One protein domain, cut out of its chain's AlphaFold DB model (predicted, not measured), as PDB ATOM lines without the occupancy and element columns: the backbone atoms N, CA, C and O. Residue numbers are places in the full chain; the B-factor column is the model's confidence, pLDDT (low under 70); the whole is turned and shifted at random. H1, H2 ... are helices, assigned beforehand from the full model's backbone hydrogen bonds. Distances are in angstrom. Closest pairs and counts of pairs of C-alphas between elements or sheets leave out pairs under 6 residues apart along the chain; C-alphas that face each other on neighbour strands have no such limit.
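This is residues 247 to 430 of the 662 residues of the protein "MIT_C domain-containing protein" of Chloroflexi bacterium (UniProt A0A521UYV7). Three helices, H1, H2 and H3, run side by side in an up-and-down bundle, and on the side of H2 and H3 away from H1 the short helix H5 crosses over both. H7 packs closely on H3 at a slant, H6 folds back on H7 as a helical hairpin on the side away from H3, and H4 sits at the edge near H5. The printed part has 184 residues with seven named helices, H1 to H7 in chain order, and no named strand; the class is all helix. It is compact, with a radius of gyration of the C-alphas of 15.8 A, and spans 47 by 39 by 27 A.

H1, residues 247 to 270, is the longest helix, and it touches H2, residues 281 to 295, with residues 259 to 266 alone; the closest C-alphas are those of Cys 266 and Trp 282, 6.8 A apart. This hairpin runs opposite ways at a shallow tilt of 16 degrees. H3, residues 314 to 333, is the hub, touching four helices. It forms a hairpin with H2, at a shallow tilt of 11 degrees, with the C-alphas of Leu 293 and Met 317 closest at 5.4 A. H3 also touches H1, the same way at a shallow tilt of 7 degrees, closest at the C-alphas of Glu 267 and Ser 331, 6.0 A. H5, residues 364 to 374, touches H2 about perpendicular, at 76 degrees, closest at the C-alphas of Ala 287 and Pro 366, 5.5 A. H3 touches H5 with residues 322 to 329 alone, at a steep tilt of 67 degrees, closest at the C-alphas of Val 325 and Ala 370, 5.8 A. H7, residues 413 to 430, touches H3 at a steep tilt of 38 degrees, the C-alphas of Gly 322 and Ala 418 being closest at 4.2 A. H6, residues 383 to 394, and H7 form a hairpin at a shallow tilt of 17 degrees, closest at the C-alphas of Trp 394 and Asp 413, 5.1 A. H4, residues 342 to 351, touches no helix; it is close to but not clearly touching H5, with the C-alphas of Leu 351 and Tyr 364 closest at 7.1 A. H1 is apart from H4, H5, H6 and H7. In H1 to H7 every O i to N i+4 pair is within hydrogen-bond range.

H1, residues 247 to 270, begins at C-alpha 247 (-28.634, -62.444, 29.410) and is 34.3 A long from first to last C-alpha. H2 is 21.2 A long, H3 28.8 A and H7 25.8 A. H3 begins at C-alpha 314 (-36.874, -53.841, 40.930), and H7 ends at C-alpha 430 (-35.142, -27.041, 37.014).

The two C-alphas farthest apart, those of Asp 275 and Ser 302, are 47.3 A apart. The printed part has no cut. The links H2 to H3, H4 to H5 and H6 to H7 are long. The mean pLDDT of the printed part is 76.0, and 61 residues are under 70, among them residues 271 to 280, 347 to 363 and 396 to 411.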
ATOM      1  N   PHE A 247     -28.150 -63.452  30.373       62.50
ATOM      2  CA  PHE A 247     -28.634 -62.444  29.410       62.50
ATOM      3  C   PHE A 247     -29.451 -61.332  30.049       62.50
ATOM      4  O   PHE A 247     -29.695 -60.304  29.417       62.50
ATOM      5  N   ARG A 248     -29.887 -61.540  31.292       69.56
ATOM      6  CA  ARG A 248     -30.866 -60.684  31.950       69.56
ATOM      7  C   ARG A 248     -30.362 -59.254  32.105       69.56
ATOM      8  O   ARG A 248     -31.078 -58.332  31.737       69.56
ATOM      9  N   THR A 249     -29.118 -59.077  32.544       72.56
ATOM     10  CA  THR A 249     -28.528 -57.750  32.760       72.56
ATOM     11  C   THR A 249     -28.447 -56.944  31.467       72.56
ATOM     12  O   THR A 249     -28.906 -55.807  31.410       72.56
ATOM     13  N   HIS A 250     -27.931 -57.538  30.387       70.81
ATOM     14  CA  HIS A 250     -27.821 -56.856  29.092       70.81
ATOM     15  C   HIS A 250     -29.178 -56.550  28.468       70.81
ATOM     16  O   HIS A 250     -29.350 -55.524  27.805       70.81
ATOM     17  N   LEU A 251     -30.150 -57.432  28.679       73.25
ATOM     18  CA  LEU A 251     -31.505 -57.205  28.219       73.25
ATOM     19  C   LEU A 251     -32.194 -56.094  29.014       73.25
ATOM     20  O   LEU A 251     -32.844 -55.245  28.410       73.25
ATOM     21  N   ALA A 252     -31.991 -56.039  30.331       78.56
ATOM     22  CA  ALA A 252     -32.463 -54.941  31.164       78.56
ATOM     23  C   ALA A 252     -31.834 -53.609  30.721       78.56
ATOM     24  O   ALA A 252     -32.544 -52.628  30.516       78.56
ATOM     25  N   GLU A 253     -30.524 -53.577  30.450       80.75
ATOM     26  CA  GLU A 253     -29.844 -52.396  29.897       80.75
ATOM     27  C   GLU A 253     -30.405 -51.957  28.540       80.75
ATOM     28  O   GLU A 253     -30.545 -50.758  28.285       80.75
ATOM     29  N   TYR A 254     -30.700 -52.908  27.651       79.50
ATOM     30  CA  TYR A 254     -31.316 -52.620  26.359       79.50
ATOM     31  C   TYR A 254     -32.736 -52.066  26.532       79.50
ATOM     32  O   TYR A 254     -33.050 -51.021  25.964       79.50
ATOM     33  N   ALA A 255     -33.564 -52.719  27.352       82.25
ATOM     34  CA  ALA A 255     -34.936 -52.304  27.621       82.25
ATOM     35  C   ALA A 255     -34.980 -50.895  28.232       82.25
ATOM     36  O   ALA A 255     -35.728 -50.040  27.771       82.25
ATOM     37  N   VAL A 256     -34.108 -50.594  29.194       86.69
ATOM     38  CA  VAL A 256     -34.023 -49.264  29.817       86.69
ATOM     39  C   VAL A 256     -33.644 -48.181  28.804       86.69
ATOM     40  O   VAL A 256     -34.238 -47.101  28.817       86.69
ATOM     41  N   LYS A 257     -32.709 -48.463  27.887       84.81
ATOM     42  CA  LYS A 257     -32.358 -47.536  26.795       84.81
ATOM     43  C   LYS A 257     -33.505 -47.348  25.805       84.81
ATOM     44  O   LYS A 257     -33.733 -46.230  25.348       84.81
ATOM     45  N   ALA A 258     -34.228 -48.416  25.480       83.38
ATOM     46  CA  ALA A 258     -35.385 -48.350  24.597       83.38
ATOM     47  C   ALA A 258     -36.540 -47.554  25.234       83.38
ATOM     48  O   ALA A 258     -37.140 -46.727  24.551       83.38
ATOM     49  N   LEU A 259     -36.790 -47.710  26.543       88.75
ATOM     50  CA  LEU A 259     -37.747 -46.885  27.296       88.75
ATOM     51  C   LEU A 259     -37.379 -45.397  27.228       88.75
ATOM     52  O   LEU A 259     -38.238 -44.557  26.968       88.75
ATOM     53  N   ASP A 260     -36.100 -45.063  27.432       89.88
ATOM     54  CA  ASP A 260     -35.635 -43.678  27.325       89.88
ATOM     55  C   ASP A 260     -35.846 -43.101  25.937       89.88
ATOM     56  O   ASP A 260     -36.323 -41.969  25.806       89.88
ATOM     57  N   ARG A 261     -35.499 -43.877  24.910       87.00
ATOM     58  CA  ARG A 261     -35.637 -43.451  23.525       87.00
ATOM     59  C   ARG A 261     -37.097 -43.263  23.141       87.00
ATOM     60  O   ARG A 261     -37.430 -42.268  22.507       87.00
ATOM     61  N   TRP A 262     -37.975 -44.166  23.558       88.62
ATOM     62  CA  TRP A 262     -39.403 -44.022  23.316       88.62
ATOM     63  C   TRP A 262     -39.952 -42.763  23.992       88.62
ATOM     64  O   TRP A 262     -40.580 -41.950  23.322       88.62
ATOM     65  N   ALA A 263     -39.605 -42.506  25.254       90.19
ATOM     66  CA  ALA A 263     -39.981 -41.260  25.917       90.19
ATOM     67  C   ALA A 263     -39.439 -40.001  25.207       90.19
ATOM     68  O   ALA A 263     -40.126 -38.985  25.166       90.19
ATOM     69  N   GLU A 264     -38.240 -40.042  24.606       88.38
ATOM     70  CA  GLU A 264     -37.736 -38.929  23.774       88.38
ATOM     71  C   GLU A 264     -38.570 -38.724  22.510       88.38
ATOM     72  O   GLU A 264     -38.799 -37.586  22.100       88.38
ATOM     73  N   LEU A 265     -39.001 -39.812  21.868       85.81
ATOM     74  CA  LEU A 265     -39.862 -39.744  20.691       85.81
ATOM     75  C   LEU A 265     -41.242 -39.196  21.062       85.81
ATOM     76  O   LEU A 265     -41.721 -38.323  20.342       85.81
ATOM     77  N   CYS A 266     -41.809 -39.610  22.201       85.56
ATOM     78  CA  CYS A 266     -43.045 -39.038  22.739       85.56
ATOM     79  C   CYS A 266     -42.897 -37.526  22.981       85.56
ATOM     80  O   CYS A 266     -43.648 -36.728  22.437       85.56
ATOM     81  N   GLU A 267     -41.848 -37.081  23.682       84.38
ATOM     82  CA  GLU A 267     -41.599 -35.645  23.905       84.38
ATOM     83  C   GLU A 267     -41.477 -34.833  22.594       84.38
ATOM     84  O   GLU A 267     -41.799 -33.643  22.562       84.38
ATOM     85  N   ARG A 268     -40.991 -35.447  21.504       79.75
ATOM     86  CA  ARG A 268     -40.880 -34.801  20.182       79.75
ATOM     87  C   ARG A 268     -42.201 -34.752  19.430       79.75
ATOM     88  O   ARG A 268     -42.431 -33.771  18.719       79.75
ATOM     89  N   THR A 269     -43.020 -35.798  19.528       75.62
ATOM     90  CA  THR A 269     -44.375 -35.790  18.960       75.62
ATOM     91  C   THR A 269     -45.252 -34.774  19.674       75.62
ATOM     92  O   THR A 269     -46.040 -34.098  19.019       75.62
ATOM     93  N   ASP A 270     -45.035 -34.606  20.978       71.31
ATOM     94  CA  ASP A 270     -45.761 -33.669  21.829       71.31
ATOM     95  C   ASP A 270     -45.435 -32.204  21.500       71.31
ATOM     96  O   ASP A 270     -46.312 -31.353  21.460       71.31
ATOM     97  N   ALA A 271     -44.182 -31.887  21.163       58.44
ATOM     98  CA  ALA A 271     -43.737 -30.517  20.879       58.44
ATOM     99  C   ALA A 271     -44.337 -29.860  19.609       58.44
ATOM    100  O   ALA A 271     -43.930 -28.752  19.256       58.44
ATOM    101  N   ARG A 272     -45.229 -30.539  18.876       56.75
ATOM    102  CA  ARG A 272     -45.798 -30.081  17.593       56.75
ATOM    103  C   ARG A 272     -47.325 -29.931  17.608       56.75
ATOM    104  O   ARG A 272     -47.910 -29.868  16.529       56.75
ATOM    105  N   TRP A 273     -47.974 -29.938  18.771       60.62
ATOM    106  CA  TRP A 273     -49.435 -29.870  18.834       60.62
ATOM    107  C   TRP A 273     -49.958 -28.473  18.509       60.62
ATOM    108  O   TRP A 273     -49.492 -27.490  19.079       60.62
ATOM    109  N   ASP A 274     -50.938 -28.424  17.602       51.69
ATOM    110  CA  ASP A 274     -51.741 -27.226  17.362       51.69
ATOM    111  C   ASP A 274     -53.124 -27.303  18.047       51.69
ATOM    112  O   ASP A 274     -53.572 -26.235  18.421       51.69
ATOM    113  N   ASP A 275     -53.781 -28.467  18.281       47.81
ATOM    114  CA  ASP A 275     -55.156 -28.464  18.868       47.81
ATOM    115  C   ASP A 275     -55.766 -29.783  19.465       47.81
ATOM    116  O   ASP A 275     -56.941 -29.758  19.818       47.81
ATOM    117  N   ASP A 276     -55.068 -30.920  19.663       51.78
ATOM    118  CA  ASP A 276     -55.696 -32.142  20.251       51.78
ATOM    119  C   ASP A 276     -54.866 -32.808  21.377       51.78
ATOM    120  O   ASP A 276     -53.638 -32.859  21.327       51.78
ATOM    121  N   ILE A 277     -55.577 -33.311  22.398       53.81
ATOM    122  CA  ILE A 277     -55.105 -33.902  23.672       53.81
ATOM    123  C   ILE A 277     -54.196 -35.137  23.427       53.81
ATOM    124  O   ILE A 277     -54.413 -35.852  22.447       53.81
ATOM    125  N   PRO A 278     -53.180 -35.425  24.274       54.16
ATOM    126  CA  PRO A 278     -52.124 -36.395  23.981       54.16
ATOM    127  C   PRO A 278     -52.530 -37.817  23.578       54.16
ATOM    128  O   PRO A 278     -53.502 -38.402  24.053       54.16
ATOM    129  N   VAL A 279     -51.645 -38.387  22.759       57.66
ATOM    130  CA  VAL A 279     -51.689 -39.727  22.163       57.66
ATOM    131  C   VAL A 279     -51.457 -40.827  23.211       57.66
ATOM    132  O   VAL A 279     -50.673 -40.657  24.147       57.66
ATOM    133  N   ASP A 280     -52.068 -41.994  22.989       67.50
ATOM    134  CA  ASP A 280     -51.967 -43.233  23.785       67.50
ATOM    135  C   ASP A 280     -50.524 -43.741  24.032       67.50
ATOM    136  O   ASP A 280     -50.295 -44.639  24.838       67.50
ATOM    137  N   ASP A 281     -49.509 -43.162  23.381       79.38
ATOM    138  CA  ASP A 281     -48.129 -43.658  23.413       79.38
ATOM    139  C   ASP A 281     -47.456 -43.537  24.787       79.38
ATOM    140  O   ASP A 281     -46.674 -44.412  25.156       79.38
ATOM    141  N   TRP A 282     -47.753 -42.482  25.557       83.69
ATOM    142  CA  TRP A 282     -47.289 -42.382  26.948       83.69
ATOM    143  C   TRP A 282     -47.919 -43.464  27.829       83.69
ATOM    144  O   TRP A 282     -47.264 -43.973  28.736       83.69
ATOM    145  N   LEU A 283     -49.167 -43.845  27.541       78.38
ATOM    146  CA  LEU A 283     -49.894 -44.868  28.291       78.38
ATOM    147  C   LEU A 283     -49.265 -46.244  28.065       78.38
ATOM    148  O   LEU A 283     -48.943 -46.946  29.024       78.38
ATOM    149  N   ASP A 284     -49.005 -46.572  26.800       79.25
ATOM    150  CA  ASP A 284     -48.307 -47.796  26.409       79.25
ATOM    151  C   ASP A 284     -46.891 -47.855  27.013       79.25
ATOM    152  O   ASP A 284     -46.444 -48.910  27.468       79.25
ATOM    153  N   LEU A 285     -46.186 -46.718  27.070       87.00
ATOM    154  CA  LEU A 285     -44.861 -46.626  27.683       87.00
ATOM    155  C   LEU A 285     -44.901 -46.930  29.191       87.00
ATOM    156  O   LEU A 285     -44.029 -47.644  29.695       87.00
ATOM    157  N   PHE A 286     -45.895 -46.412  29.922       87.06
ATOM    158  CA  PHE A 286     -46.055 -46.709  31.350       87.06
ATOM    159  C   PHE A 286     -46.403 -48.176  31.595       87.06
ATOM    160  O   PHE A 286     -45.837 -48.785  32.504       87.06
ATOM    161  N   ALA A 287     -47.277 -48.757  30.770       81.25
ATOM    162  CA  ALA A 287     -47.597 -50.180  30.838       81.25
ATOM    163  C   ALA A 287     -46.345 -51.044  30.611       81.25
ATOM    164  O   ALA A 287     -46.054 -51.937  31.409       81.25
ATOM    165  N   ALA A 288     -45.536 -50.721  29.596       83.06
ATOM    166  CA  ALA A 288     -44.280 -51.417  29.326       83.06
ATOM    167  C   ALA A 288     -43.293 -51.317  30.502       83.06
ATOM    168  O   ALA A 288     -42.726 -52.323  30.925       83.06
ATOM    169  N   ALA A 289     -43.108 -50.124  31.075       88.88
ATOM    170  CA  ALA A 289     -42.226 -49.933  32.226       88.88
ATOM    171  C   ALA A 289     -42.701 -50.702  33.476       88.88
ATOM    172  O   ALA A 289     -41.875 -51.239  34.214       88.88
ATOM    173  N   ALA A 290     -44.015 -50.790  33.702       83.81
ATOM    174  CA  ALA A 290     -44.583 -51.543  34.818       83.81
ATOM    175  C   ALA A 290     -44.465 -53.064  34.640       83.81
ATOM    176  O   ALA A 290     -44.180 -53.764  35.612       83.81
ATOM    177  N   ASN A 291     -44.621 -53.574  33.415       79.81
ATOM    178  CA  ASN A 291     -44.386 -54.989  33.114       79.81
ATOM    179  C   ASN A 291     -42.926 -55.374  33.378       79.81
ATOM    180  O   ASN A 291     -42.659 -56.359  34.060       79.81
ATOM    181  N   LEU A 292     -41.983 -54.533  32.942       82.56
ATOM    182  CA  LEU A 292     -40.560 -54.735  33.215       82.56
ATOM    183  C   LEU A 292     -40.248 -54.739  34.718       82.56
ATOM    184  O   LEU A 292     -39.464 -55.567  35.169       82.56
ATOM    185  N   LEU A 293     -40.881 -53.855  35.499       85.00
ATOM    186  CA  LEU A 293     -40.759 -53.848  36.958       85.00
ATOM    187  C   LEU A 293     -41.281 -55.149  37.592       85.00
ATOM    188  O   LEU A 293     -40.638 -55.682  38.495       85.00
ATOM    189  N   ALA A 294     -42.422 -55.663  37.130       79.44
ATOM    190  CA  ALA A 294     -42.987 -56.916  37.632       79.44
ATOM    191  C   ALA A 294     -42.105 -58.136  37.296       79.44
ATOM    192  O   ALA A 294     -42.074 -59.109  38.047       79.44
ATOM    193  N   ASP A 295     -41.359 -58.073  36.191       76.94
ATOM    194  CA  ASP A 295     -40.432 -59.127  35.764       76.94
ATOM    195  C   ASP A 295     -39.009 -58.967  36.352       76.94
ATOM    196  O   ASP A 295     -38.150 -59.841  36.169       76.94
ATOM    197  N   SER A 296     -38.725 -57.883  37.083       78.44
ATOM    198  CA  SER A 296     -37.435 -57.649  37.749       78.44
ATOM    199  C   SER A 296     -37.236 -58.550  38.985       78.44
ATOM    200  O   SER A 296     -38.181 -58.815  39.728       78.44
ATOM    201  N   PRO A 297     -36.005 -59.041  39.254       72.25
ATOM    202  CA  PRO A 297     -35.719 -59.863  40.422       72.25
ATOM    203  C   PRO A 297     -35.812 -59.081  41.734       72.25
ATOM    204  O   PRO A 297     -35.724 -57.851  41.768       72.25
ATOM    205  N   GLU A 298     -35.906 -59.840  42.827       65.81
ATOM    206  CA  GLU A 298     -35.813 -59.327  44.192       65.81
ATOM    207  C   GLU A 298     -34.457 -58.680  44.491       65.81
ATOM    208  O   GLU A 298     -33.420 -59.334  44.519       65.81
ATOM    209  N   THR A 299     -34.553 -57.379  44.758       58.50
ATOM    210  CA  THR A 299     -33.715 -56.508  45.587       58.50
ATOM    211  C   THR A 299     -32.205 -56.511  45.389       58.50
ATOM    212  O   THR A 299     -31.497 -57.410  45.836       58.50
ATOM    213  N   ASP A 300     -31.716 -55.381  44.879       64.94
ATOM    214  CA  ASP A 300     -30.350 -54.913  45.088       64.94
ATOM    215  C   ASP A 300     -30.370 -53.712  46.042       64.94
ATOM    216  O   ASP A 300     -30.698 -52.594  45.651       64.94
ATOM    217  N   SER A 301     -30.021 -53.943  47.306       60.22
ATOM    218  CA  SER A 301     -29.896 -52.887  48.317       60.22
ATOM    219  C   SER A 301     -28.447 -52.425  48.520       60.22
ATOM    220  O   SER A 301     -28.128 -51.849  49.558       60.22
ATOM    221  N   SER A 302     -27.542 -52.719  47.577       57.53
ATOM    222  CA  SER A 302     -26.130 -52.313  47.657       57.53
ATOM    223  C   SER A 302     -25.890 -50.853  47.258       57.53
ATOM    224  O   SER A 302     -24.865 -50.270  47.619       57.53
ATOM    225  N   GLY A 303     -26.840 -50.251  46.537       61.44
ATOM    226  CA  GLY A 303     -26.783 -48.858  46.111       61.44
ATOM    227  C   GLY A 303     -27.033 -47.882  47.264       61.44
ATOM    228  O   GLY A 303     -27.868 -48.121  48.129       61.44
ATOM    229  N   SER A 304     -26.354 -46.730  47.259       77.06
ATOM    230  CA  SER A 304     -26.669 -45.633  48.191       77.06
ATOM    231  C   SER A 304     -27.993 -44.940  47.877       77.06
ATOM    232  O   SER A 304     -28.478 -44.156  48.690       77.06
ATOM    233  N   SER A 305     -28.541 -45.192  46.687       87.12
ATOM    234  CA  SER A 305     -29.829 -44.721  46.204       87.12
ATOM    235  C   SER A 305     -30.384 -45.660  45.133       87.12
ATOM    236  O   SER A 305     -29.604 -46.385  44.517       87.12
ATOM    237  N   PRO A 306     -31.698 -45.620  44.843       88.31
ATOM    238  CA  PRO A 306     -32.303 -46.530  43.870       88.31
ATOM    239  C   PRO A 306     -31.710 -46.473  42.455       88.31
ATOM    240  O   PRO A 306     -31.693 -47.472  41.746       88.31
ATOM    241  N   LYS A 307     -31.189 -45.312  42.036       88.75
ATOM    242  CA  LYS A 307     -30.493 -45.153  40.745       88.75
ATOM    243  C   LYS A 307     -29.106 -45.804  40.706       88.75
ATOM    244  O   LYS A 307     -28.555 -45.961  39.622       88.75
ATOM    245  N   ASP A 308     -28.537 -46.105  41.874       87.94
ATOM    246  CA  ASP A 308     -27.228 -46.747  42.019       87.94
ATOM    247  C   ASP A 308     -27.359 -48.279  42.113       87.94
ATOM    248  O   ASP A 308     -26.346 -48.973  42.117       87.94
ATOM    249  N   CYS A 309     -28.588 -48.802  42.205       87.94
ATOM    250  CA  CYS A 309     -28.876 -50.231  42.149       87.94
ATOM    251  C   CYS A 309     -28.612 -50.791  40.742       87.94
ATOM    252  O   CYS A 309     -28.602 -50.059  39.747       87.94
ATOM    253  N   THR A 310     -28.441 -52.109  40.636       86.81
ATOM    254  CA  THR A 310     -28.289 -52.794  39.352       86.81
ATOM    255  C   THR A 310     -29.479 -52.513  38.439       86.81
ATOM    256  O   THR A 310     -30.629 -52.481  38.874       86.81
ATOM    257  N   VAL A 311     -29.204 -52.350  37.142       84.75
ATOM    258  CA  VAL A 311     -30.204 -51.983  36.120       84.75
ATOM    259  C   VAL A 311     -31.359 -52.988  36.032       84.75
ATOM    260  O   VAL A 311     -32.472 -52.635  35.663       84.75
ATOM    261  N   GLU A 312     -31.101 -54.245  36.384       82.38
ATOM    262  CA  GLU A 312     -32.109 -55.303  36.413       82.38
ATOM    263  C   GLU A 312     -32.987 -55.285  37.667       82.38
ATOM    264  O   GLU A 312     -34.081 -55.843  37.620       82.38
ATOM    265  N   SER A 313     -32.550 -54.651  38.762       86.94
ATOM    266  CA  SER A 313     -33.260 -54.652  40.046       86.94
ATOM    267  C   SER A 313     -34.627 -53.972  39.977       86.94
ATOM    268  O   SER A 313     -34.835 -52.992  39.252       86.94
ATOM    269  N   ALA A 314     -35.558 -54.454  40.802       87.62
ATOM    270  CA  ALA A 314     -36.874 -53.841  40.930       87.62
ATOM    271  C   ALA A 314     -36.782 -52.382  41.426       87.62
ATOM    272  O   ALA A 314     -37.510 -51.522  40.936       87.62
ATOM    273  N   GLN A 315     -35.840 -52.059  42.324       89.69
ATOM    274  CA  GLN A 315     -35.619 -50.688  42.795       89.69
ATOM    275  C   GLN A 315     -35.230 -49.760  41.649       89.69
ATOM    276  O   GLN A 315     -35.835 -48.697  41.508       89.69
ATOM    277  N   PHE A 316     -34.267 -50.156  40.812       92.00
ATOM    278  CA  PHE A 316     -33.855 -49.354  39.666       92.00
ATOM    279  C   PHE A 316     -35.010 -49.156  38.679       92.00
ATOM    280  O   PHE A 316     -35.254 -48.037  38.226       92.00
ATOM    281  N   MET A 317     -35.762 -50.218  38.374       91.06
ATOM    282  CA  MET A 317     -36.899 -50.133  37.455       91.06
ATOM    283  C   MET A 317     -38.046 -49.276  38.006       91.06
ATOM    284  O   MET A 317     -38.648 -48.511  37.253       91.06
ATOM    285  N   ALA A 318     -38.305 -49.308  39.316       91.75
ATOM    286  CA  ALA A 318     -39.281 -48.427  39.955       91.75
ATOM    287  C   ALA A 318     -38.830 -46.957  39.900       91.75
ATOM    288  O   ALA A 318     -39.612 -46.077  39.536       91.75
ATOM    289  N   TRP A 319     -37.548 -46.685  40.158       94.19
ATOM    290  CA  TRP A 319     -36.955 -45.358  39.970       94.19
ATOM    291  C   TRP A 319     -37.084 -44.897  38.516       94.19
ATOM    292  O   TRP A 319     -37.459 -43.751  38.246       94.19
ATOM    293  N   LYS A 320     -36.843 -45.805  37.566       95.31
ATOM    294  CA  LYS A 320     -36.978 -45.532  36.137       95.31
ATOM    295  C   LYS A 320     -38.412 -45.172  35.764       95.31
ATOM    296  O   LYS A 320     -38.611 -44.184  35.061       95.31
ATOM    297  N   PHE A 321     -39.393 -45.917  36.270       93.88
ATOM    298  CA  PHE A 321     -40.814 -45.619  36.097       93.88
ATOM    299  C   PHE A 321     -41.139 -44.195  36.570       93.88
ATOM    300  O   PHE A 321     -41.684 -43.398  35.809       93.88
ATOM    301  N   GLY A 322     -40.704 -43.823  37.778       94.19
ATOM    302  CA  GLY A 322     -40.884 -42.465  38.295       94.19
ATOM    303  C   GLY A 322     -40.238 -41.379  37.432       94.19
ATOM    304  O   GLY A 322     -40.833 -40.328  37.193       94.19
ATOM    305  N   ASN A 323     -39.043 -41.645  36.899       95.94
ATOM    306  CA  ASN A 323     -38.369 -40.737  35.973       95.94
ATOM    307  C   ASN A 323     -39.190 -40.509  34.691       95.94
ATOM    308  O   ASN A 323     -39.343 -39.363  34.265       95.94
ATOM    309  N   LEU A 324     -39.765 -41.571  34.111       95.25
ATOM    310  CA  LEU A 324     -40.638 -41.486  32.933       95.25
ATOM    311  C   LEU A 324     -41.898 -40.657  33.213       95.25
ATOM    312  O   LEU A 324     -42.258 -39.810  32.397       95.25
ATOM    313  N   VAL A 325     -42.520 -40.821  34.385       92.31
ATOM    314  CA  VAL A 325     -43.658 -39.981  34.805       92.31
ATOM    315  C   VAL A 325     -43.246 -38.509  34.901       92.31
ATOM    316  O   VAL A 325     -43.972 -37.624  34.454       92.31
ATOM    317  N   GLY A 326     -42.044 -38.223  35.411       92.44
ATOM    318  CA  GLY A 326     -41.502 -36.864  35.444       92.44
ATOM    319  C   GLY A 326     -41.323 -36.268  34.044       92.44
ATOM    320  O   GLY A 326     -41.623 -35.095  33.830       92.44
ATOM    321  N   ARG A 327     -40.877 -37.069  33.069       92.81
ATOM    322  CA  ARG A 327     -40.767 -36.652  31.659       92.81
ATOM    323  C   ARG A 327     -42.125 -36.300  31.063       92.81
ATOM    324  O   ARG A 327     -42.254 -35.240  30.458       92.81
ATOM    325  N   PHE A 328     -43.127 -37.137  31.303       89.62
ATOM    326  CA  PHE A 328     -44.506 -36.893  30.887       89.62
ATOM    327  C   PHE A 328     -45.076 -35.598  31.478       89.62
ATOM    328  O   PHE A 328     -45.548 -34.743  30.732       89.62
ATOM    329  N   VAL A 329     -44.948 -35.393  32.795       86.12
ATOM    330  CA  VAL A 329     -45.401 -34.160  33.465       86.12
ATOM    331  C   VAL A 329     -44.740 -32.921  32.859       86.12
ATOM    332  O   VAL A 329     -45.409 -31.934  32.566       86.12
ATOM    333  N   LEU A 330     -43.430 -32.974  32.618       87.06
ATOM    334  CA  LEU A 330     -42.705 -31.873  31.983       87.06
ATOM    335  C   LEU A 330     -43.114 -31.669  30.519       87.06
ATOM    336  O   LEU A 330     -43.075 -30.536  30.047       87.06
ATOM    337  N   SER A 331     -43.492 -32.732  29.802       84.25
ATOM    338  CA  SER A 331     -44.036 -32.633  28.442       84.25
ATOM    339  C   SER A 331     -45.378 -31.895  28.431       84.25
ATOM    340  O   SER A 331     -45.552 -30.968  27.644       84.25
ATOM    341  N   ILE A 332     -46.275 -32.220  29.373       79.38
ATOM    342  CA  ILE A 332     -47.551 -31.512  29.570       79.38
ATOM    343  C   ILE A 332     -47.304 -30.034  29.881       79.38
ATOM    344  O   ILE A 332     -47.880 -29.162  29.236       79.38
ATOM    345  N   LEU A 333     -46.405 -29.732  30.821       79.12
ATOM    346  CA  LEU A 333     -46.120 -28.359  31.259       79.12
ATOM    347  C   LEU A 333     -45.491 -27.461  30.183       79.12
ATOM    348  O   LEU A 333     -45.441 -26.245  30.352       79.12
ATOM    349  N   ARG A 334     -44.980 -28.027  29.082       78.75
ATOM    350  CA  ARG A 334     -44.527 -27.230  27.927       78.75
ATOM    351  C   ARG A 334     -45.689 -26.650  27.125       78.75
ATOM    352  O   ARG A 334     -45.464 -25.715  26.362       78.75
ATOM    353  N   GLN A 335     -46.875 -27.229  27.265       73.19
ATOM    354  CA  GLN A 335     -48.034 -26.966  26.415       73.19
ATOM    355  C   GLN A 335     -49.214 -26.402  27.202       73.19
ATOM    356  O   GLN A 335     -49.954 -25.569  26.691       73.19
ATOM    357  N   TYR A 336     -49.347 -26.816  28.460       71.88
ATOM    358  CA  TYR A 336     -50.402 -26.394  29.366       71.88
ATOM    359  C   TYR A 336     -49.806 -25.699  30.592       71.88
ATOM    360  O   TYR A 336     -48.781 -26.119  31.127       71.88
ATOM    361  N   ASP A 337     -50.499 -24.676  31.096       66.31
ATOM    362  CA  ASP A 337     -50.073 -23.915  32.283       66.31
ATOM    363  C   ASP A 337     -50.140 -24.731  33.586       66.31
ATOM    364  O   ASP A 337     -49.638 -24.311  34.633       66.31
ATOM    365  N   ARG A 338     -50.810 -25.888  33.553       67.00
ATOM    366  CA  ARG A 338     -51.024 -26.771  34.699       67.00
ATOM    367  C   ARG A 338     -51.018 -28.228  34.258       67.00
ATOM    368  O   ARG A 338     -51.440 -28.558  33.156       67.00
ATOM    369  N   VAL A 339     -50.584 -29.096  35.169       64.44
ATOM    370  CA  VAL A 339     -50.629 -30.557  35.000       64.44
ATOM    371  C   VAL A 339     -52.076 -31.075  35.044       64.44
ATOM    372  O   VAL A 339     -52.437 -31.981  34.301       64.44
ATOM    373  N   PHE A 340     -52.910 -30.466  35.893       63.09
ATOM    374  CA  PHE A 340     -54.326 -30.800  36.074       63.09
ATOM    375  C   PHE A 340     -55.265 -29.889  35.275       63.09
ATOM    376  O   PHE A 340     -54.978 -28.702  35.103       63.09
ATOM    377  N   GLY A 341     -56.409 -30.445  34.865       62.28
ATOM    378  CA  GLY A 341     -57.387 -29.845  33.955       62.28
ATOM    379  C   GLY A 341     -57.604 -30.756  32.745       62.28
ATOM    380  O   GLY A 341     -57.549 -31.977  32.880       62.28
ATOM    381  N   GLU A 342     -57.759 -30.171  31.556       62.81
ATOM    382  CA  GLU A 342     -58.009 -30.901  30.299       62.81
ATOM    383  C   GLU A 342     -57.085 -32.118  30.048       62.81
ATOM    384  O   GLU A 342     -57.616 -33.158  29.661       62.81
ATOM    385  N   PRO A 343     -55.757 -32.086  30.315       64.69
ATOM    386  CA  PRO A 343     -54.869 -33.200  29.962       64.69
ATOM    387  C   PRO A 343     -55.045 -34.456  30.832       64.69
ATOM    388  O   PRO A 343     -55.242 -35.551  30.313       64.69
ATOM    389  N   ILE A 344     -54.969 -34.330  32.163       66.38
ATOM    390  CA  ILE A 344     -55.099 -35.482  33.074       66.38
ATOM    391  C   ILE A 344     -56.555 -35.944  33.188       66.38
ATOM    392  O   ILE A 344     -56.804 -37.152  33.230       66.38
ATOM    393  N   ASP A 345     -57.518 -35.017  33.195       66.44
ATOM    394  CA  ASP A 345     -58.937 -35.373  33.278       66.44
ATOM    395  C   ASP A 345     -59.377 -36.160  32.034       66.44
ATOM    396  O   ASP A 345     -60.172 -37.093  32.152       66.44
ATOM    397  N   TYR A 346     -58.806 -35.863  30.861       70.75
ATOM    398  CA  TYR A 346     -59.012 -36.650  29.645       70.75
ATOM    399  C   TYR A 346     -58.548 -38.100  29.791       70.75
ATOM    400  O   TYR A 346     -59.303 -39.015  29.466       70.75
ATOM    401  N   TYR A 347     -57.347 -38.337  30.321       69.56
ATOM    402  CA  TYR A 347     -56.849 -39.701  30.508       69.56
ATOM    403  C   TYR A 347     -57.683 -40.499  31.510       69.56
ATOM    404  O   TYR A 347     -57.975 -41.672  31.280       69.56
ATOM    405  N   PHE A 348     -58.137 -39.867  32.592       67.94
ATOM    406  CA  PHE A 348     -59.069 -40.507  33.520       67.94
ATOM    407  C   PHE A 348     -60.445 -40.762  32.897       67.94
ATOM    408  O   PHE A 348     -61.042 -41.815  33.130       67.94
ATOM    409  N   HIS A 349     -60.945 -39.835  32.077       69.06
ATOM    410  CA  HIS A 349     -62.182 -40.032  31.330       69.06
ATOM    411  C   HIS A 349     -62.068 -41.213  30.358       69.06
ATOM    412  O   HIS A 349     -62.957 -42.064  30.325       69.06
ATOM    413  N   MET A 350     -60.951 -41.310  29.631       65.38
ATOM    414  CA  MET A 350     -60.634 -42.419  28.731       65.38
ATOM    415  C   MET A 350     -60.596 -43.761  29.478       65.38
ATOM    416  O   MET A 350     -61.217 -44.728  29.040       65.38
ATOM    417  N   LEU A 351     -59.960 -43.809  30.655       62.91
ATOM    418  CA  LEU A 351     -59.939 -44.996  31.520       62.91
ATOM    419  C   LEU A 351     -61.338 -45.470  31.955       62.91
ATOM    420  O   LEU A 351     -61.543 -46.662  32.198       62.91
ATOM    421  N   GLY A 352     -62.296 -44.548  32.073       59.72
ATOM    422  CA  GLY A 352     -63.674 -44.824  32.481       59.72
ATOM    423  C   GLY A 352     -64.578 -45.382  31.375       59.72
ATOM    424  O   GLY A 352     -65.662 -45.879  31.684       59.72
ATOM    425  N   GLN A 353     -64.158 -45.339  30.105       64.06
ATOM    426  CA  GLN A 353     -64.992 -45.749  28.967       64.06
ATOM    427  C   GLN A 353     -65.177 -47.276  28.907       64.06
ATOM    428  O   GLN A 353     -64.188 -48.004  29.015       64.06
ATOM    429  N   PRO A 354     -66.406 -47.808  28.751       51.59
ATOM    430  CA  PRO A 354     -66.693 -49.246  28.806       51.59
ATOM    431  C   PRO A 354     -66.011 -50.066  27.696       51.59
ATOM    432  O   PRO A 354     -65.547 -51.161  27.992       51.59
ATOM    433  N   ASP A 355     -65.825 -49.508  26.495       54.00
ATOM    434  CA  ASP A 355     -65.302 -50.211  25.302       54.00
ATOM    435  C   ASP A 355     -63.803 -50.587  25.360       54.00
ATOM    436  O   ASP A 355     -63.281 -51.227  24.451       54.00
ATOM    437  N   MET A 356     -63.094 -50.234  26.436       52.34
ATOM    438  CA  MET A 356     -61.653 -50.485  26.610       52.34
ATOM    439  C   MET A 356     -61.346 -51.793  27.371       52.34
ATOM    440  O   MET A 356     -60.315 -51.909  28.028       52.34
ATOM    441  N   GLU A 357     -62.251 -52.774  27.358       49.16
ATOM    442  CA  GLU A 357     -62.212 -53.957  28.240       49.16
ATOM    443  C   GLU A 357     -60.998 -54.886  28.016       49.16
ATOM    444  O   GLU A 357     -60.480 -55.442  28.986       49.16
ATOM    445  N   GLU A 358     -60.468 -54.978  26.789       46.28
ATOM    446  CA  GLU A 358     -59.219 -55.710  26.491       46.28
ATOM    447  C   GLU A 358     -57.953 -54.930  26.899       46.28
ATOM    448  O   GLU A 358     -57.007 -55.519  27.418       46.28
ATOM    449  N   TRP A 359     -57.938 -53.602  26.742       49.69
ATOM    450  CA  TRP A 359     -56.793 -52.744  27.100       49.69
ATOM    451  C   TRP A 359     -56.673 -52.532  28.630       49.69
ATOM    452  O   TRP A 359     -55.594 -52.287  29.172       49.69
ATOM    453  N   LYS A 360     -57.785 -52.698  29.359       53.12
ATOM    454  CA  LYS A 360     -57.913 -52.454  30.806       53.12
ATOM    455  C   LYS A 360     -57.233 -53.470  31.728       53.12
ATOM    456  O   LYS A 360     -57.026 -53.133  32.890       53.12
ATOM    457  N   GLN A 361     -56.901 -54.685  31.293       56.06
ATOM    458  CA  GLN A 361     -56.354 -55.674  32.238       56.06
ATOM    459  C   GLN A 361     -54.859 -55.479  32.535       56.06
ATOM    460  O   GLN A 361     -54.438 -55.755  33.657       56.06
ATOM    461  N   GLU A 362     -54.079 -54.945  31.588       55.66
ATOM    462  CA  GLU A 362     -52.619 -54.800  31.739       55.66
ATOM    463  C   GLU A 362     -52.159 -53.341  31.930       55.66
ATOM    464  O   GLU A 362     -51.253 -53.088  32.719       55.66
ATOM    465  N   ALA A 363     -52.805 -52.359  31.283       64.62
ATOM    466  CA  ALA A 363     -52.353 -50.957  31.294       64.62
ATOM    467  C   ALA A 363     -53.060 -50.057  32.328       64.62
ATOM    468  O   ALA A 363     -52.528 -49.007  32.701       64.62
ATOM    469  N   TYR A 364     -54.235 -50.463  32.827       70.62
ATOM    470  CA  TYR A 364     -55.074 -49.629  33.699       70.62
ATOM    471  C   TYR A 364     -54.350 -49.204  34.976       70.62
ATOM    472  O   TYR A 364     -54.268 -48.018  35.298       70.62
ATOM    473  N   TRP A 365     -53.799 -50.167  35.711       71.50
ATOM    474  CA  TRP A 365     -53.178 -49.855  36.985       71.50
ATOM    475  C   TRP A 365     -51.820 -49.149  36.892       71.50
ATOM    476  O   TRP A 365     -51.595 -48.230  37.684       71.50
ATOM    477  N   PRO A 366     -50.930 -49.504  35.945       76.31
ATOM    478  CA  PRO A 366     -49.748 -48.697  35.656       76.31
ATOM    479  C   PRO A 366     -50.081 -47.232  35.389       76.31
ATOM    480  O   PRO A 366     -49.414 -46.341  35.914       76.31
ATOM    481  N   LEU A 367     -51.151 -46.971  34.637       74.62
ATOM    482  CA  LEU A 367     -51.580 -45.612  34.357       74.62
ATOM    483  C   LEU A 367     -52.094 -44.893  35.608       74.62
ATOM    484  O   LEU A 367     -51.715 -43.753  35.860       74.62
ATOM    485  N   VAL A 368     -52.903 -45.560  36.430       73.19
ATOM    486  CA  VAL A 368     -53.348 -45.006  37.717       73.19
ATOM    487  C   VAL A 368     -52.148 -44.628  38.594       73.19
ATOM    488  O   VAL A 368     -52.134 -43.537  39.164       73.19
ATOM    489  N   ALA A 369     -51.120 -45.479  38.665       77.31
ATOM    490  CA  ALA A 369     -49.895 -45.194  39.410       77.31
ATOM    491  C   ALA A 369     -49.119 -43.997  38.828       77.31
ATOM    492  O   ALA A 369     -48.663 -43.132  39.580       77.31
ATOM    493  N   ALA A 370     -49.009 -43.901  37.500       82.19
ATOM    494  CA  ALA A 370     -48.362 -42.777  36.823       82.19
ATOM    495  C   ALA A 370     -49.089 -41.446  37.080       82.19
ATOM    496  O   ALA A 370     -48.455 -40.453  37.440       82.19
ATOM    497  N   LEU A 371     -50.419 -41.428  36.952       76.69
ATOM    498  CA  LEU A 371     -51.235 -40.234  37.194       76.69
ATOM    499  C   LEU A 371     -51.205 -39.818  38.668       76.69
ATOM    500  O   LEU A 371     -51.110 -38.630  38.964       76.69
ATOM    501  N   ALA A 372     -51.217 -40.779  39.594       74.25
ATOM    502  CA  ALA A 372     -51.059 -40.525  41.023       74.25
ATOM    503  C   ALA A 372     -49.700 -39.901  41.371       74.25
ATOM    504  O   ALA A 372     -49.631 -38.989  42.189       74.25
ATOM    505  N   LEU A 373     -48.618 -40.361  40.745       80.94
ATOM    506  CA  LEU A 373     -47.291 -39.792  40.963       80.94
ATOM    507  C   LEU A 373     -47.160 -38.406  40.313       80.94
ATOM    508  O   LEU A 373     -46.619 -37.486  40.923       80.94
ATOM    509  N   GLY A 374     -47.725 -38.223  39.116       78.88
ATOM    510  CA  GLY A 374     -47.825 -36.912  38.470       78.88
ATOM    511  C   GLY A 374     -48.650 -35.909  39.283       78.88
ATOM    512  O   GLY A 374     -48.339 -34.718  39.279       78.88
ATOM    513  N   ALA A 375     -49.635 -36.394  40.048       73.19
ATOM    514  CA  ALA A 375     -50.448 -35.584  40.949       73.19
ATOM    515  C   ALA A 375     -49.654 -34.900  42.066       73.19
ATOM    516  O   ALA A 375     -50.092 -33.881  42.595       73.19
ATOM    517  N   GLU A 376     -48.490 -35.445  42.422       75.38
ATOM    518  CA  GLU A 376     -47.605 -34.861  43.431       75.38
ATOM    519  C   GLU A 376     -46.881 -33.606  42.938       75.38
ATOM    520  O   GLU A 376     -46.190 -32.949  43.729       75.38
ATOM    521  N   TYR A 377     -46.972 -33.299  41.637       81.06
ATOM    522  CA  TYR A 377     -46.346 -32.117  41.080       81.06
ATOM    523  C   TYR A 377     -46.998 -30.841  41.610       81.06
ATOM    524  O   TYR A 377     -48.150 -30.528  41.315       81.06
ATOM    525  N   GLU A 378     -46.197 -30.043  42.310       73.88
ATOM    526  CA  GLU A 378     -46.564 -28.713  42.767       73.88
ATOM    527  C   GLU A 378     -45.496 -27.698  42.316       73.88
ATOM    528  O   GLU A 378     -44.308 -27.898  42.604       73.88
ATOM    529  N   PRO A 379     -45.884 -26.586  41.649       70.19
ATOM    530  CA  PRO A 379     -44.939 -25.614  41.085       70.19
ATOM    531  C   PRO A 379     -43.976 -24.972  42.092       70.19
ATOM    532  O   PRO A 379     -42.906 -24.502  41.713       70.19
ATOM    533  N   HIS A 380     -44.360 -24.907  43.367       73.81
ATOM    534  CA  HIS A 380     -43.612 -24.207  44.418       73.81
ATOM    535  C   HIS A 380     -43.020 -25.141  45.475       73.81
ATOM    536  O   HIS A 380     -42.458 -24.671  46.463       73.81
ATOM    537  N   ARG A 381     -43.141 -26.457  45.286       78.19
ATOM    538  CA  ARG A 381     -42.626 -27.439  46.236       78.19
ATOM    539  C   ARG A 381     -41.101 -27.440  46.235       78.19
ATOM    540  O   ARG A 381     -40.471 -27.452  45.178       78.19
ATOM    541  N   ASP A 382     -40.501 -27.479  47.424       81.38
ATOM    542  CA  ASP A 382     -39.065 -27.722  47.562       81.38
ATOM    543  C   ASP A 382     -38.770 -29.196  47.247       81.38
ATOM    544  O   ASP A 382     -38.856 -30.091  48.096       81.38
ATOM    545  N   TRP A 383     -38.434 -29.452  45.985       86.44
ATOM    546  CA  TRP A 383     -38.137 -30.792  45.496       86.44
ATOM    547  C   TRP A 383     -36.839 -31.371  46.066       86.44
ATOM    548  O   TRP A 383     -36.733 -32.594  46.162       86.44
ATOM    549  N   HIS A 384     -35.885 -30.551  46.524       89.38
ATOM    550  CA  HIS A 384     -34.697 -31.058  47.219       89.38
ATOM    551  C   HIS A 384     -35.076 -31.608  48.597       89.38
ATOM    552  O   HIS A 384     -34.658 -32.712  48.965       89.38
ATOM    553  N   GLN A 385     -35.915 -30.881  49.340       80.38
ATOM    554  CA  GLN A 385     -36.441 -31.331  50.628       80.38
ATOM    555  C   GLN A 385     -37.352 -32.559  50.476       80.38
ATOM    556  O   GLN A 385     -37.234 -33.513  51.259       80.38
ATOM    557  N   ALA A 386     -38.233 -32.567  49.470       79.19
ATOM    558  CA  ALA A 386     -39.116 -33.693  49.177       79.19
ATOM    559  C   ALA A 386     -38.306 -34.952  48.839       79.19
ATOM    560  O   ALA A 386     -38.450 -35.974  49.510       79.19
ATOM    561  N   ARG A 387     -37.353 -34.845  47.903       90.69
ATOM    562  CA  ARG A 387     -36.421 -35.926  47.554       90.69
ATOM    563  C   ARG A 387     -35.663 -36.443  48.775       90.69
ATOM    564  O   ARG A 387     -35.571 -37.651  48.972       90.69
ATOM    565  N   GLY A 388     -35.136 -35.551  49.617       77.94
ATOM    566  CA  GLY A 388     -34.445 -35.936  50.851       77.94
ATOM    567  C   GLY A 388     -35.346 -36.691  51.834       77.94
ATOM    568  O   GLY A 388     -34.882 -37.580  52.543       77.94
ATOM    569  N   SER A 389     -36.640 -36.370  51.861       78.75
ATOM    570  CA  SER A 389     -37.639 -37.082  52.665       78.75
ATOM    571  C   SER A 389     -37.952 -38.460  52.090       78.75
ATOM    572  O   SER A 389     -37.953 -39.431  52.842       78.75
ATOM    573  N   TYR A 390     -38.117 -38.568  50.772       86.50
ATOM    574  CA  TYR A 390     -38.332 -39.845  50.087       86.50
ATOM    575  C   TYR A 390     -37.149 -40.791  50.275       86.50
ATOM    576  O   TYR A 390     -37.342 -41.965  50.563       86.50
ATOM    577  N   MET A 391     -35.929 -40.257  50.231       82.75
ATOM    578  CA  MET A 391     -34.705 -41.004  50.504       82.75
ATOM    579  C   MET A 391     -34.680 -41.602  51.915       82.75
ATOM    580  O   MET A 391     -34.305 -42.755  52.097       82.75
ATOM    581  N   ARG A 392     -35.102 -40.829  52.927       76.62
ATOM    582  CA  ARG A 392     -35.201 -41.328  54.307       76.62
ATOM    583  C   ARG A 392     -36.249 -42.422  54.441       76.62
ATOM    584  O   ARG A 392     -36.022 -43.352  55.202       76.62
ATOM    585  N   MET A 393     -37.372 -42.295  53.734       76.62
ATOM    586  CA  MET A 393     -38.422 -43.311  53.743       76.62
ATOM    587  C   MET A 393     -37.962 -44.596  53.050       76.62
ATOM    588  O   MET A 393     -38.096 -45.663  53.631       76.62
ATOM    589  N   TRP A 394     -37.313 -44.485  51.890       80.06
ATOM    590  CA  TRP A 394     -36.718 -45.617  51.179       80.06
ATOM    591  C   TRP A 394     -35.765 -46.436  52.070       80.06
ATOM    592  O   TRP A 394     -35.857 -47.658  52.109       80.06
ATOM    593  N   MET A 395     -34.921 -45.764  52.864       73.75
ATOM    594  CA  MET A 395     -33.978 -46.419  53.788       73.75
ATOM    595  C   MET A 395     -34.638 -47.202  54.937       73.75
ATOM    596  O   MET A 395     -33.953 -47.976  55.602       73.75
ATOM    597  N   ILE A 396     -35.924 -46.974  55.226       64.31
ATOM    598  CA  ILE A 396     -36.641 -47.607  56.349       64.31
ATOM    599  C   ILE A 396     -37.802 -48.505  55.901       64.31
ATOM    600  O   ILE A 396     -38.487 -49.078  56.748       64.31
ATOM    601  N   THR A 397     -38.051 -48.612  54.593       67.00
ATOM    602  CA  THR A 397     -39.099 -49.469  54.020       67.00
ATOM    603  C   THR A 397     -38.638 -50.891  53.750       67.00
ATOM    604  O   THR A 397     -37.447 -51.187  53.713       67.00
ATOM    605  N   CYS A 398     -39.599 -51.797  53.580       61.41
ATOM    606  CA  CYS A 398     -39.306 -53.195  53.317       61.41
ATOM    607  C   CYS A 398     -38.887 -53.406  51.859       61.41
ATOM    608  O   CYS A 398     -39.595 -53.004  50.933       61.41
ATOM    609  N   ASN A 399     -37.781 -54.129  51.691       63.75
ATOM    610  CA  ASN A 399     -37.339 -54.686  50.420       63.75
ATOM    611  C   ASN A 399     -38.466 -55.504  49.782       63.75
ATOM    612  O   ASN A 399     -38.868 -56.537  50.324       63.75
ATOM    613  N   SER A 400     -38.975 -55.029  48.648       62.25
ATOM    614  CA  SER A 400     -40.031 -55.693  47.894       62.25
ATOM    615  C   SER A 400     -39.491 -56.234  46.573       62.25
ATOM    616  O   SER A 400     -38.784 -55.560  45.824       62.25
ATOM    617  N   ALA A 401     -39.847 -57.486  46.300       61.28
ATOM    618  CA  ALA A 401     -39.748 -58.120  44.990       61.28
ATOM    619  C   ALA A 401     -40.484 -57.356  43.917       61.28
ATOM    620  O   ALA A 401     -41.391 -56.630  44.295       61.28
ATOM    621  N   GLY A 402     -40.174 -57.608  42.637       61.50
ATOM    622  CA  GLY A 402     -40.908 -57.163  41.443       61.50
ATOM    623  C   GLY A 402     -42.421 -57.395  41.522       61.50
ATOM    624  O   GLY A 402     -42.991 -58.270  40.879       61.50
ATOM    625  N   ALA A 403     -43.072 -56.602  42.363       65.69
ATOM    626  CA  ALA A 403     -44.489 -56.571  42.587       65.69
ATOM    627  C   ALA A 403     -45.094 -55.735  41.461       65.69
ATOM    628  O   ALA A 403     -44.488 -54.742  41.034       65.69
ATOM    629  N   PRO A 404     -46.291 -56.099  40.984       65.31
ATOM    630  CA  PRO A 404     -47.052 -55.229  40.107       65.31
ATOM    631  C   PRO A 404     -47.128 -53.819  40.711       65.31
ATOM    632  O   PRO A 404     -47.405 -53.674  41.901       65.31
ATOM    633  N   ILE A 405     -46.887 -52.773  39.912       65.38
ATOM    634  CA  ILE A 405     -46.806 -51.377  40.401       65.38
ATOM    635  C   ILE A 405     -48.063 -50.931  41.174       65.38
ATOM    636  O   ILE A 405     -48.027 -50.011  41.980       65.38
ATOM    637  N   ASN A 406     -49.185 -51.607  40.951       58.47
ATOM    638  CA  ASN A 406     -50.474 -51.364  41.586       58.47
ATOM    639  C   ASN A 406     -50.653 -52.025  42.953       58.47
ATOM    640  O   ASN A 406     -51.601 -51.710  43.667       58.47
ATOM    641  N   GLU A 407     -49.757 -52.940  43.302       60.19
ATOM    642  CA  GLU A 407     -49.677 -53.593  44.608       60.19
ATOM    643  C   GLU A 407     -48.588 -52.956  45.490       60.19
ATOM    644  O   GLU A 407     -48.433 -53.325  46.652       60.19
ATOM    645  N   VAL A 408     -47.847 -51.980  44.952       65.69
ATOM    646  CA  VAL A 408     -46.747 -51.275  45.615       65.69
ATOM    647  C   VAL A 408     -47.293 -50.115  46.458       65.69
ATOM    648  O   VAL A 408     -47.709 -49.083  45.929       65.69
ATOM    649  N   GLY A 409     -47.293 -50.281  47.784       65.88
ATOM    650  CA  GLY A 409     -47.721 -49.267  48.750       65.88
ATOM    651  C   GLY A 409     -46.566 -48.561  49.482       65.88
ATOM    652  O   GLY A 409     -45.400 -48.901  49.287       65.88
ATOM    653  N   PRO A 410     -46.856 -47.574  50.355       63.06
ATOM    654  CA  PRO A 410     -45.854 -46.788  51.094       63.06
ATOM    655  C   PRO A 410     -44.908 -47.579  52.013       63.06
ATOM    656  O   PRO A 410     -43.924 -47.037  52.508       63.06
ATOM    657  N   GLU A 411     -45.217 -48.834  52.296       61.06
ATOM    658  CA  GLU A 411     -44.396 -49.806  53.019       61.06
ATOM    659  C   GLU A 411     -43.307 -50.445  52.147       61.06
ATOM    660  O   GLU A 411     -42.343 -51.001  52.679       61.06
ATOM    661  N   SER A 412     -43.458 -50.348  50.826       77.94
ATOM    662  CA  SER A 412     -42.539 -50.878  49.832       77.94
ATOM    663  C   SER A 412     -41.447 -49.866  49.495       77.94
ATOM    664  O   SER A 412     -41.703 -48.685  49.252       77.94
ATOM    665  N   ASP A 413     -40.211 -50.339  49.410       82.06
ATOM    666  CA  ASP A 413     -39.089 -49.563  48.887       82.06
ATOM    667  C   ASP A 413     -39.264 -49.180  47.407       82.06
ATOM    668  O   ASP A 413     -38.776 -48.128  46.988       82.06
ATOM    669  N   LEU A 414     -40.026 -49.959  46.631       86.75
ATOM    670  CA  LEU A 414     -40.374 -49.653  45.239       86.75
ATOM    671  C   LEU A 414     -41.230 -48.383  45.127       86.75
ATOM    672  O   LEU A 414     -41.018 -47.575  44.222       86.75
ATOM    673  N   PHE A 415     -42.139 -48.154  46.080       85.19
ATOM    674  CA  PHE A 415     -42.976 -46.952  46.123       85.19
ATOM    675  C   PHE A 415     -42.120 -45.693  46.276       85.19
ATOM    676  O   PHE A 415     -42.243 -44.726  45.518       85.19
ATOM    677  N   TRP A 416     -41.199 -45.718  47.239       87.25
ATOM    678  CA  TRP A 416     -40.290 -44.599  47.465       87.25
ATOM    679  C   TRP A 416     -39.266 -44.460  46.354       87.25
ATOM    680  O   TRP A 416     -38.927 -43.337  45.994       87.25
ATOM    681  N   SER A 417     -38.829 -45.569  45.762       91.44
ATOM    682  CA  SER A 417     -37.959 -45.555  44.595       91.44
ATOM    683  C   SER A 417     -38.584 -44.785  43.424       91.44
ATOM    684  O   SER A 417     -37.958 -43.863  42.890       91.44
ATOM    685  N   ALA A 418     -39.850 -45.063  43.094       91.75
ATOM    686  CA  ALA A 418     -40.583 -44.330  42.064       91.75
ATOM    687  C   ALA A 418     -40.709 -42.833  42.391       91.75
ATOM    688  O   ALA A 418     -40.421 -41.981  41.548       91.75
ATOM    689  N   ARG A 419     -41.033 -42.481  43.641       92.19
ATOM    690  CA  ARG A 419     -41.070 -41.078  44.091       92.19
ATOM    691  C   ARG A 419     -39.715 -40.374  44.005       92.19
ATOM    692  O   ARG A 419     -39.651 -39.206  43.615       92.19
ATOM    693  N   ILE A 420     -38.623 -41.066  44.336       94.12
ATOM    694  CA  ILE A 420     -37.255 -40.546  44.200       94.12
ATOM    695  C   ILE A 420     -36.930 -40.304  42.724       94.12
ATOM    696  O   ILE A 420     -36.409 -39.242  42.398       94.12
ATOM    697  N   GLY A 421     -37.276 -41.237  41.832       95.31
ATOM    698  CA  GLY A 421     -37.054 -41.095  40.390       95.31
ATOM    699  C   GLY A 421     -37.827 -39.945  39.758       95.31
ATOM    700  O   GLY A 421     -37.279 -39.208  38.935       95.31
ATOM    701  N   PHE A 422     -39.067 -39.736  40.201       94.56
ATOM    702  CA  PHE A 422     -39.864 -38.576  39.818       94.56
ATOM    703  C   PHE A 422     -39.207 -37.271  40.275       94.56
ATOM    704  O   PHE A 422     -38.937 -36.395  39.453       94.56
ATOM    705  N   ALA A 423     -38.867 -37.164  41.562       92.50
ATOM    706  CA  ALA A 423     -38.220 -35.977  42.114       92.50
ATOM    707  C   ALA A 423     -36.861 -35.686  41.449       92.50
ATOM    708  O   ALA A 423     -36.581 -34.536  41.116       92.50
ATOM    709  N   ASP A 424     -36.045 -36.718  41.197       95.31
ATOM    710  CA  ASP A 424     -34.785 -36.613  40.449       95.31
ATOM    711  C   ASP A 424     -35.014 -35.981  39.072       95.31
ATOM    712  O   ASP A 424     -34.255 -35.100  38.658       95.31
ATOM    713  N   ARG A 425     -36.078 -36.390  38.367       94.62
ATOM    714  CA  ARG A 425     -36.382 -35.846  37.043       94.62
ATOM    715  C   ARG A 425     -36.839 -34.391  37.091       94.62
ATOM    716  O   ARG A 425     -36.391 -33.598  36.263       94.62
ATOM    717  N   ILE A 426     -37.706 -34.038  38.040       90.94
ATOM    718  CA  ILE A 426     -38.177 -32.657  38.215       90.94
ATOM    719  C   ILE A 426     -37.004 -31.723  38.546       90.94
ATOM    720  O   ILE A 426     -36.867 -30.664  37.932       90.94
ATOM    721  N   LEU A 427     -36.110 -32.141  39.448       91.25
ATOM    722  CA  LEU A 427     -34.906 -31.384  39.802       91.25
ATOM    723  C   LEU A 427     -33.970 -31.192  38.604       91.25
ATOM    724  O   LEU A 427     -33.530 -30.074  38.340       91.25
ATOM    725  N   GLN A 428     -33.735 -32.251  37.826       90.19
ATOM    726  CA  GLN A 428     -32.905 -32.183  36.620       90.19
ATOM    727  C   GLN A 428     -33.437 -31.164  35.596       90.19
ATOM    728  O   GLN A 428     -32.657 -30.518  34.896       90.19
ATOM    729  N   ALA A 429     -34.759 -31.008  35.489       83.00
ATOM    730  CA  ALA A 429     -35.368 -30.037  34.583       83.00
ATOM    731  C   ALA A 429     -35.212 -28.587  35.070       83.00
ATOM    732  O   ALA A 429     -34.941 -27.700  34.254       83.00
ATOM    733  N   GLY A 430     -35.317 -28.356  36.386       66.50
ATOM    734  CA  GLY A 430     -35.142 -27.041  37.014       66.50
ATOM    735  C   GLY A 430     -33.726 -26.465  36.882       66.50
ATOM    736  O   GLY A 430     -33.565 -25.250  36.800       66.50
TER     737      GLY A 430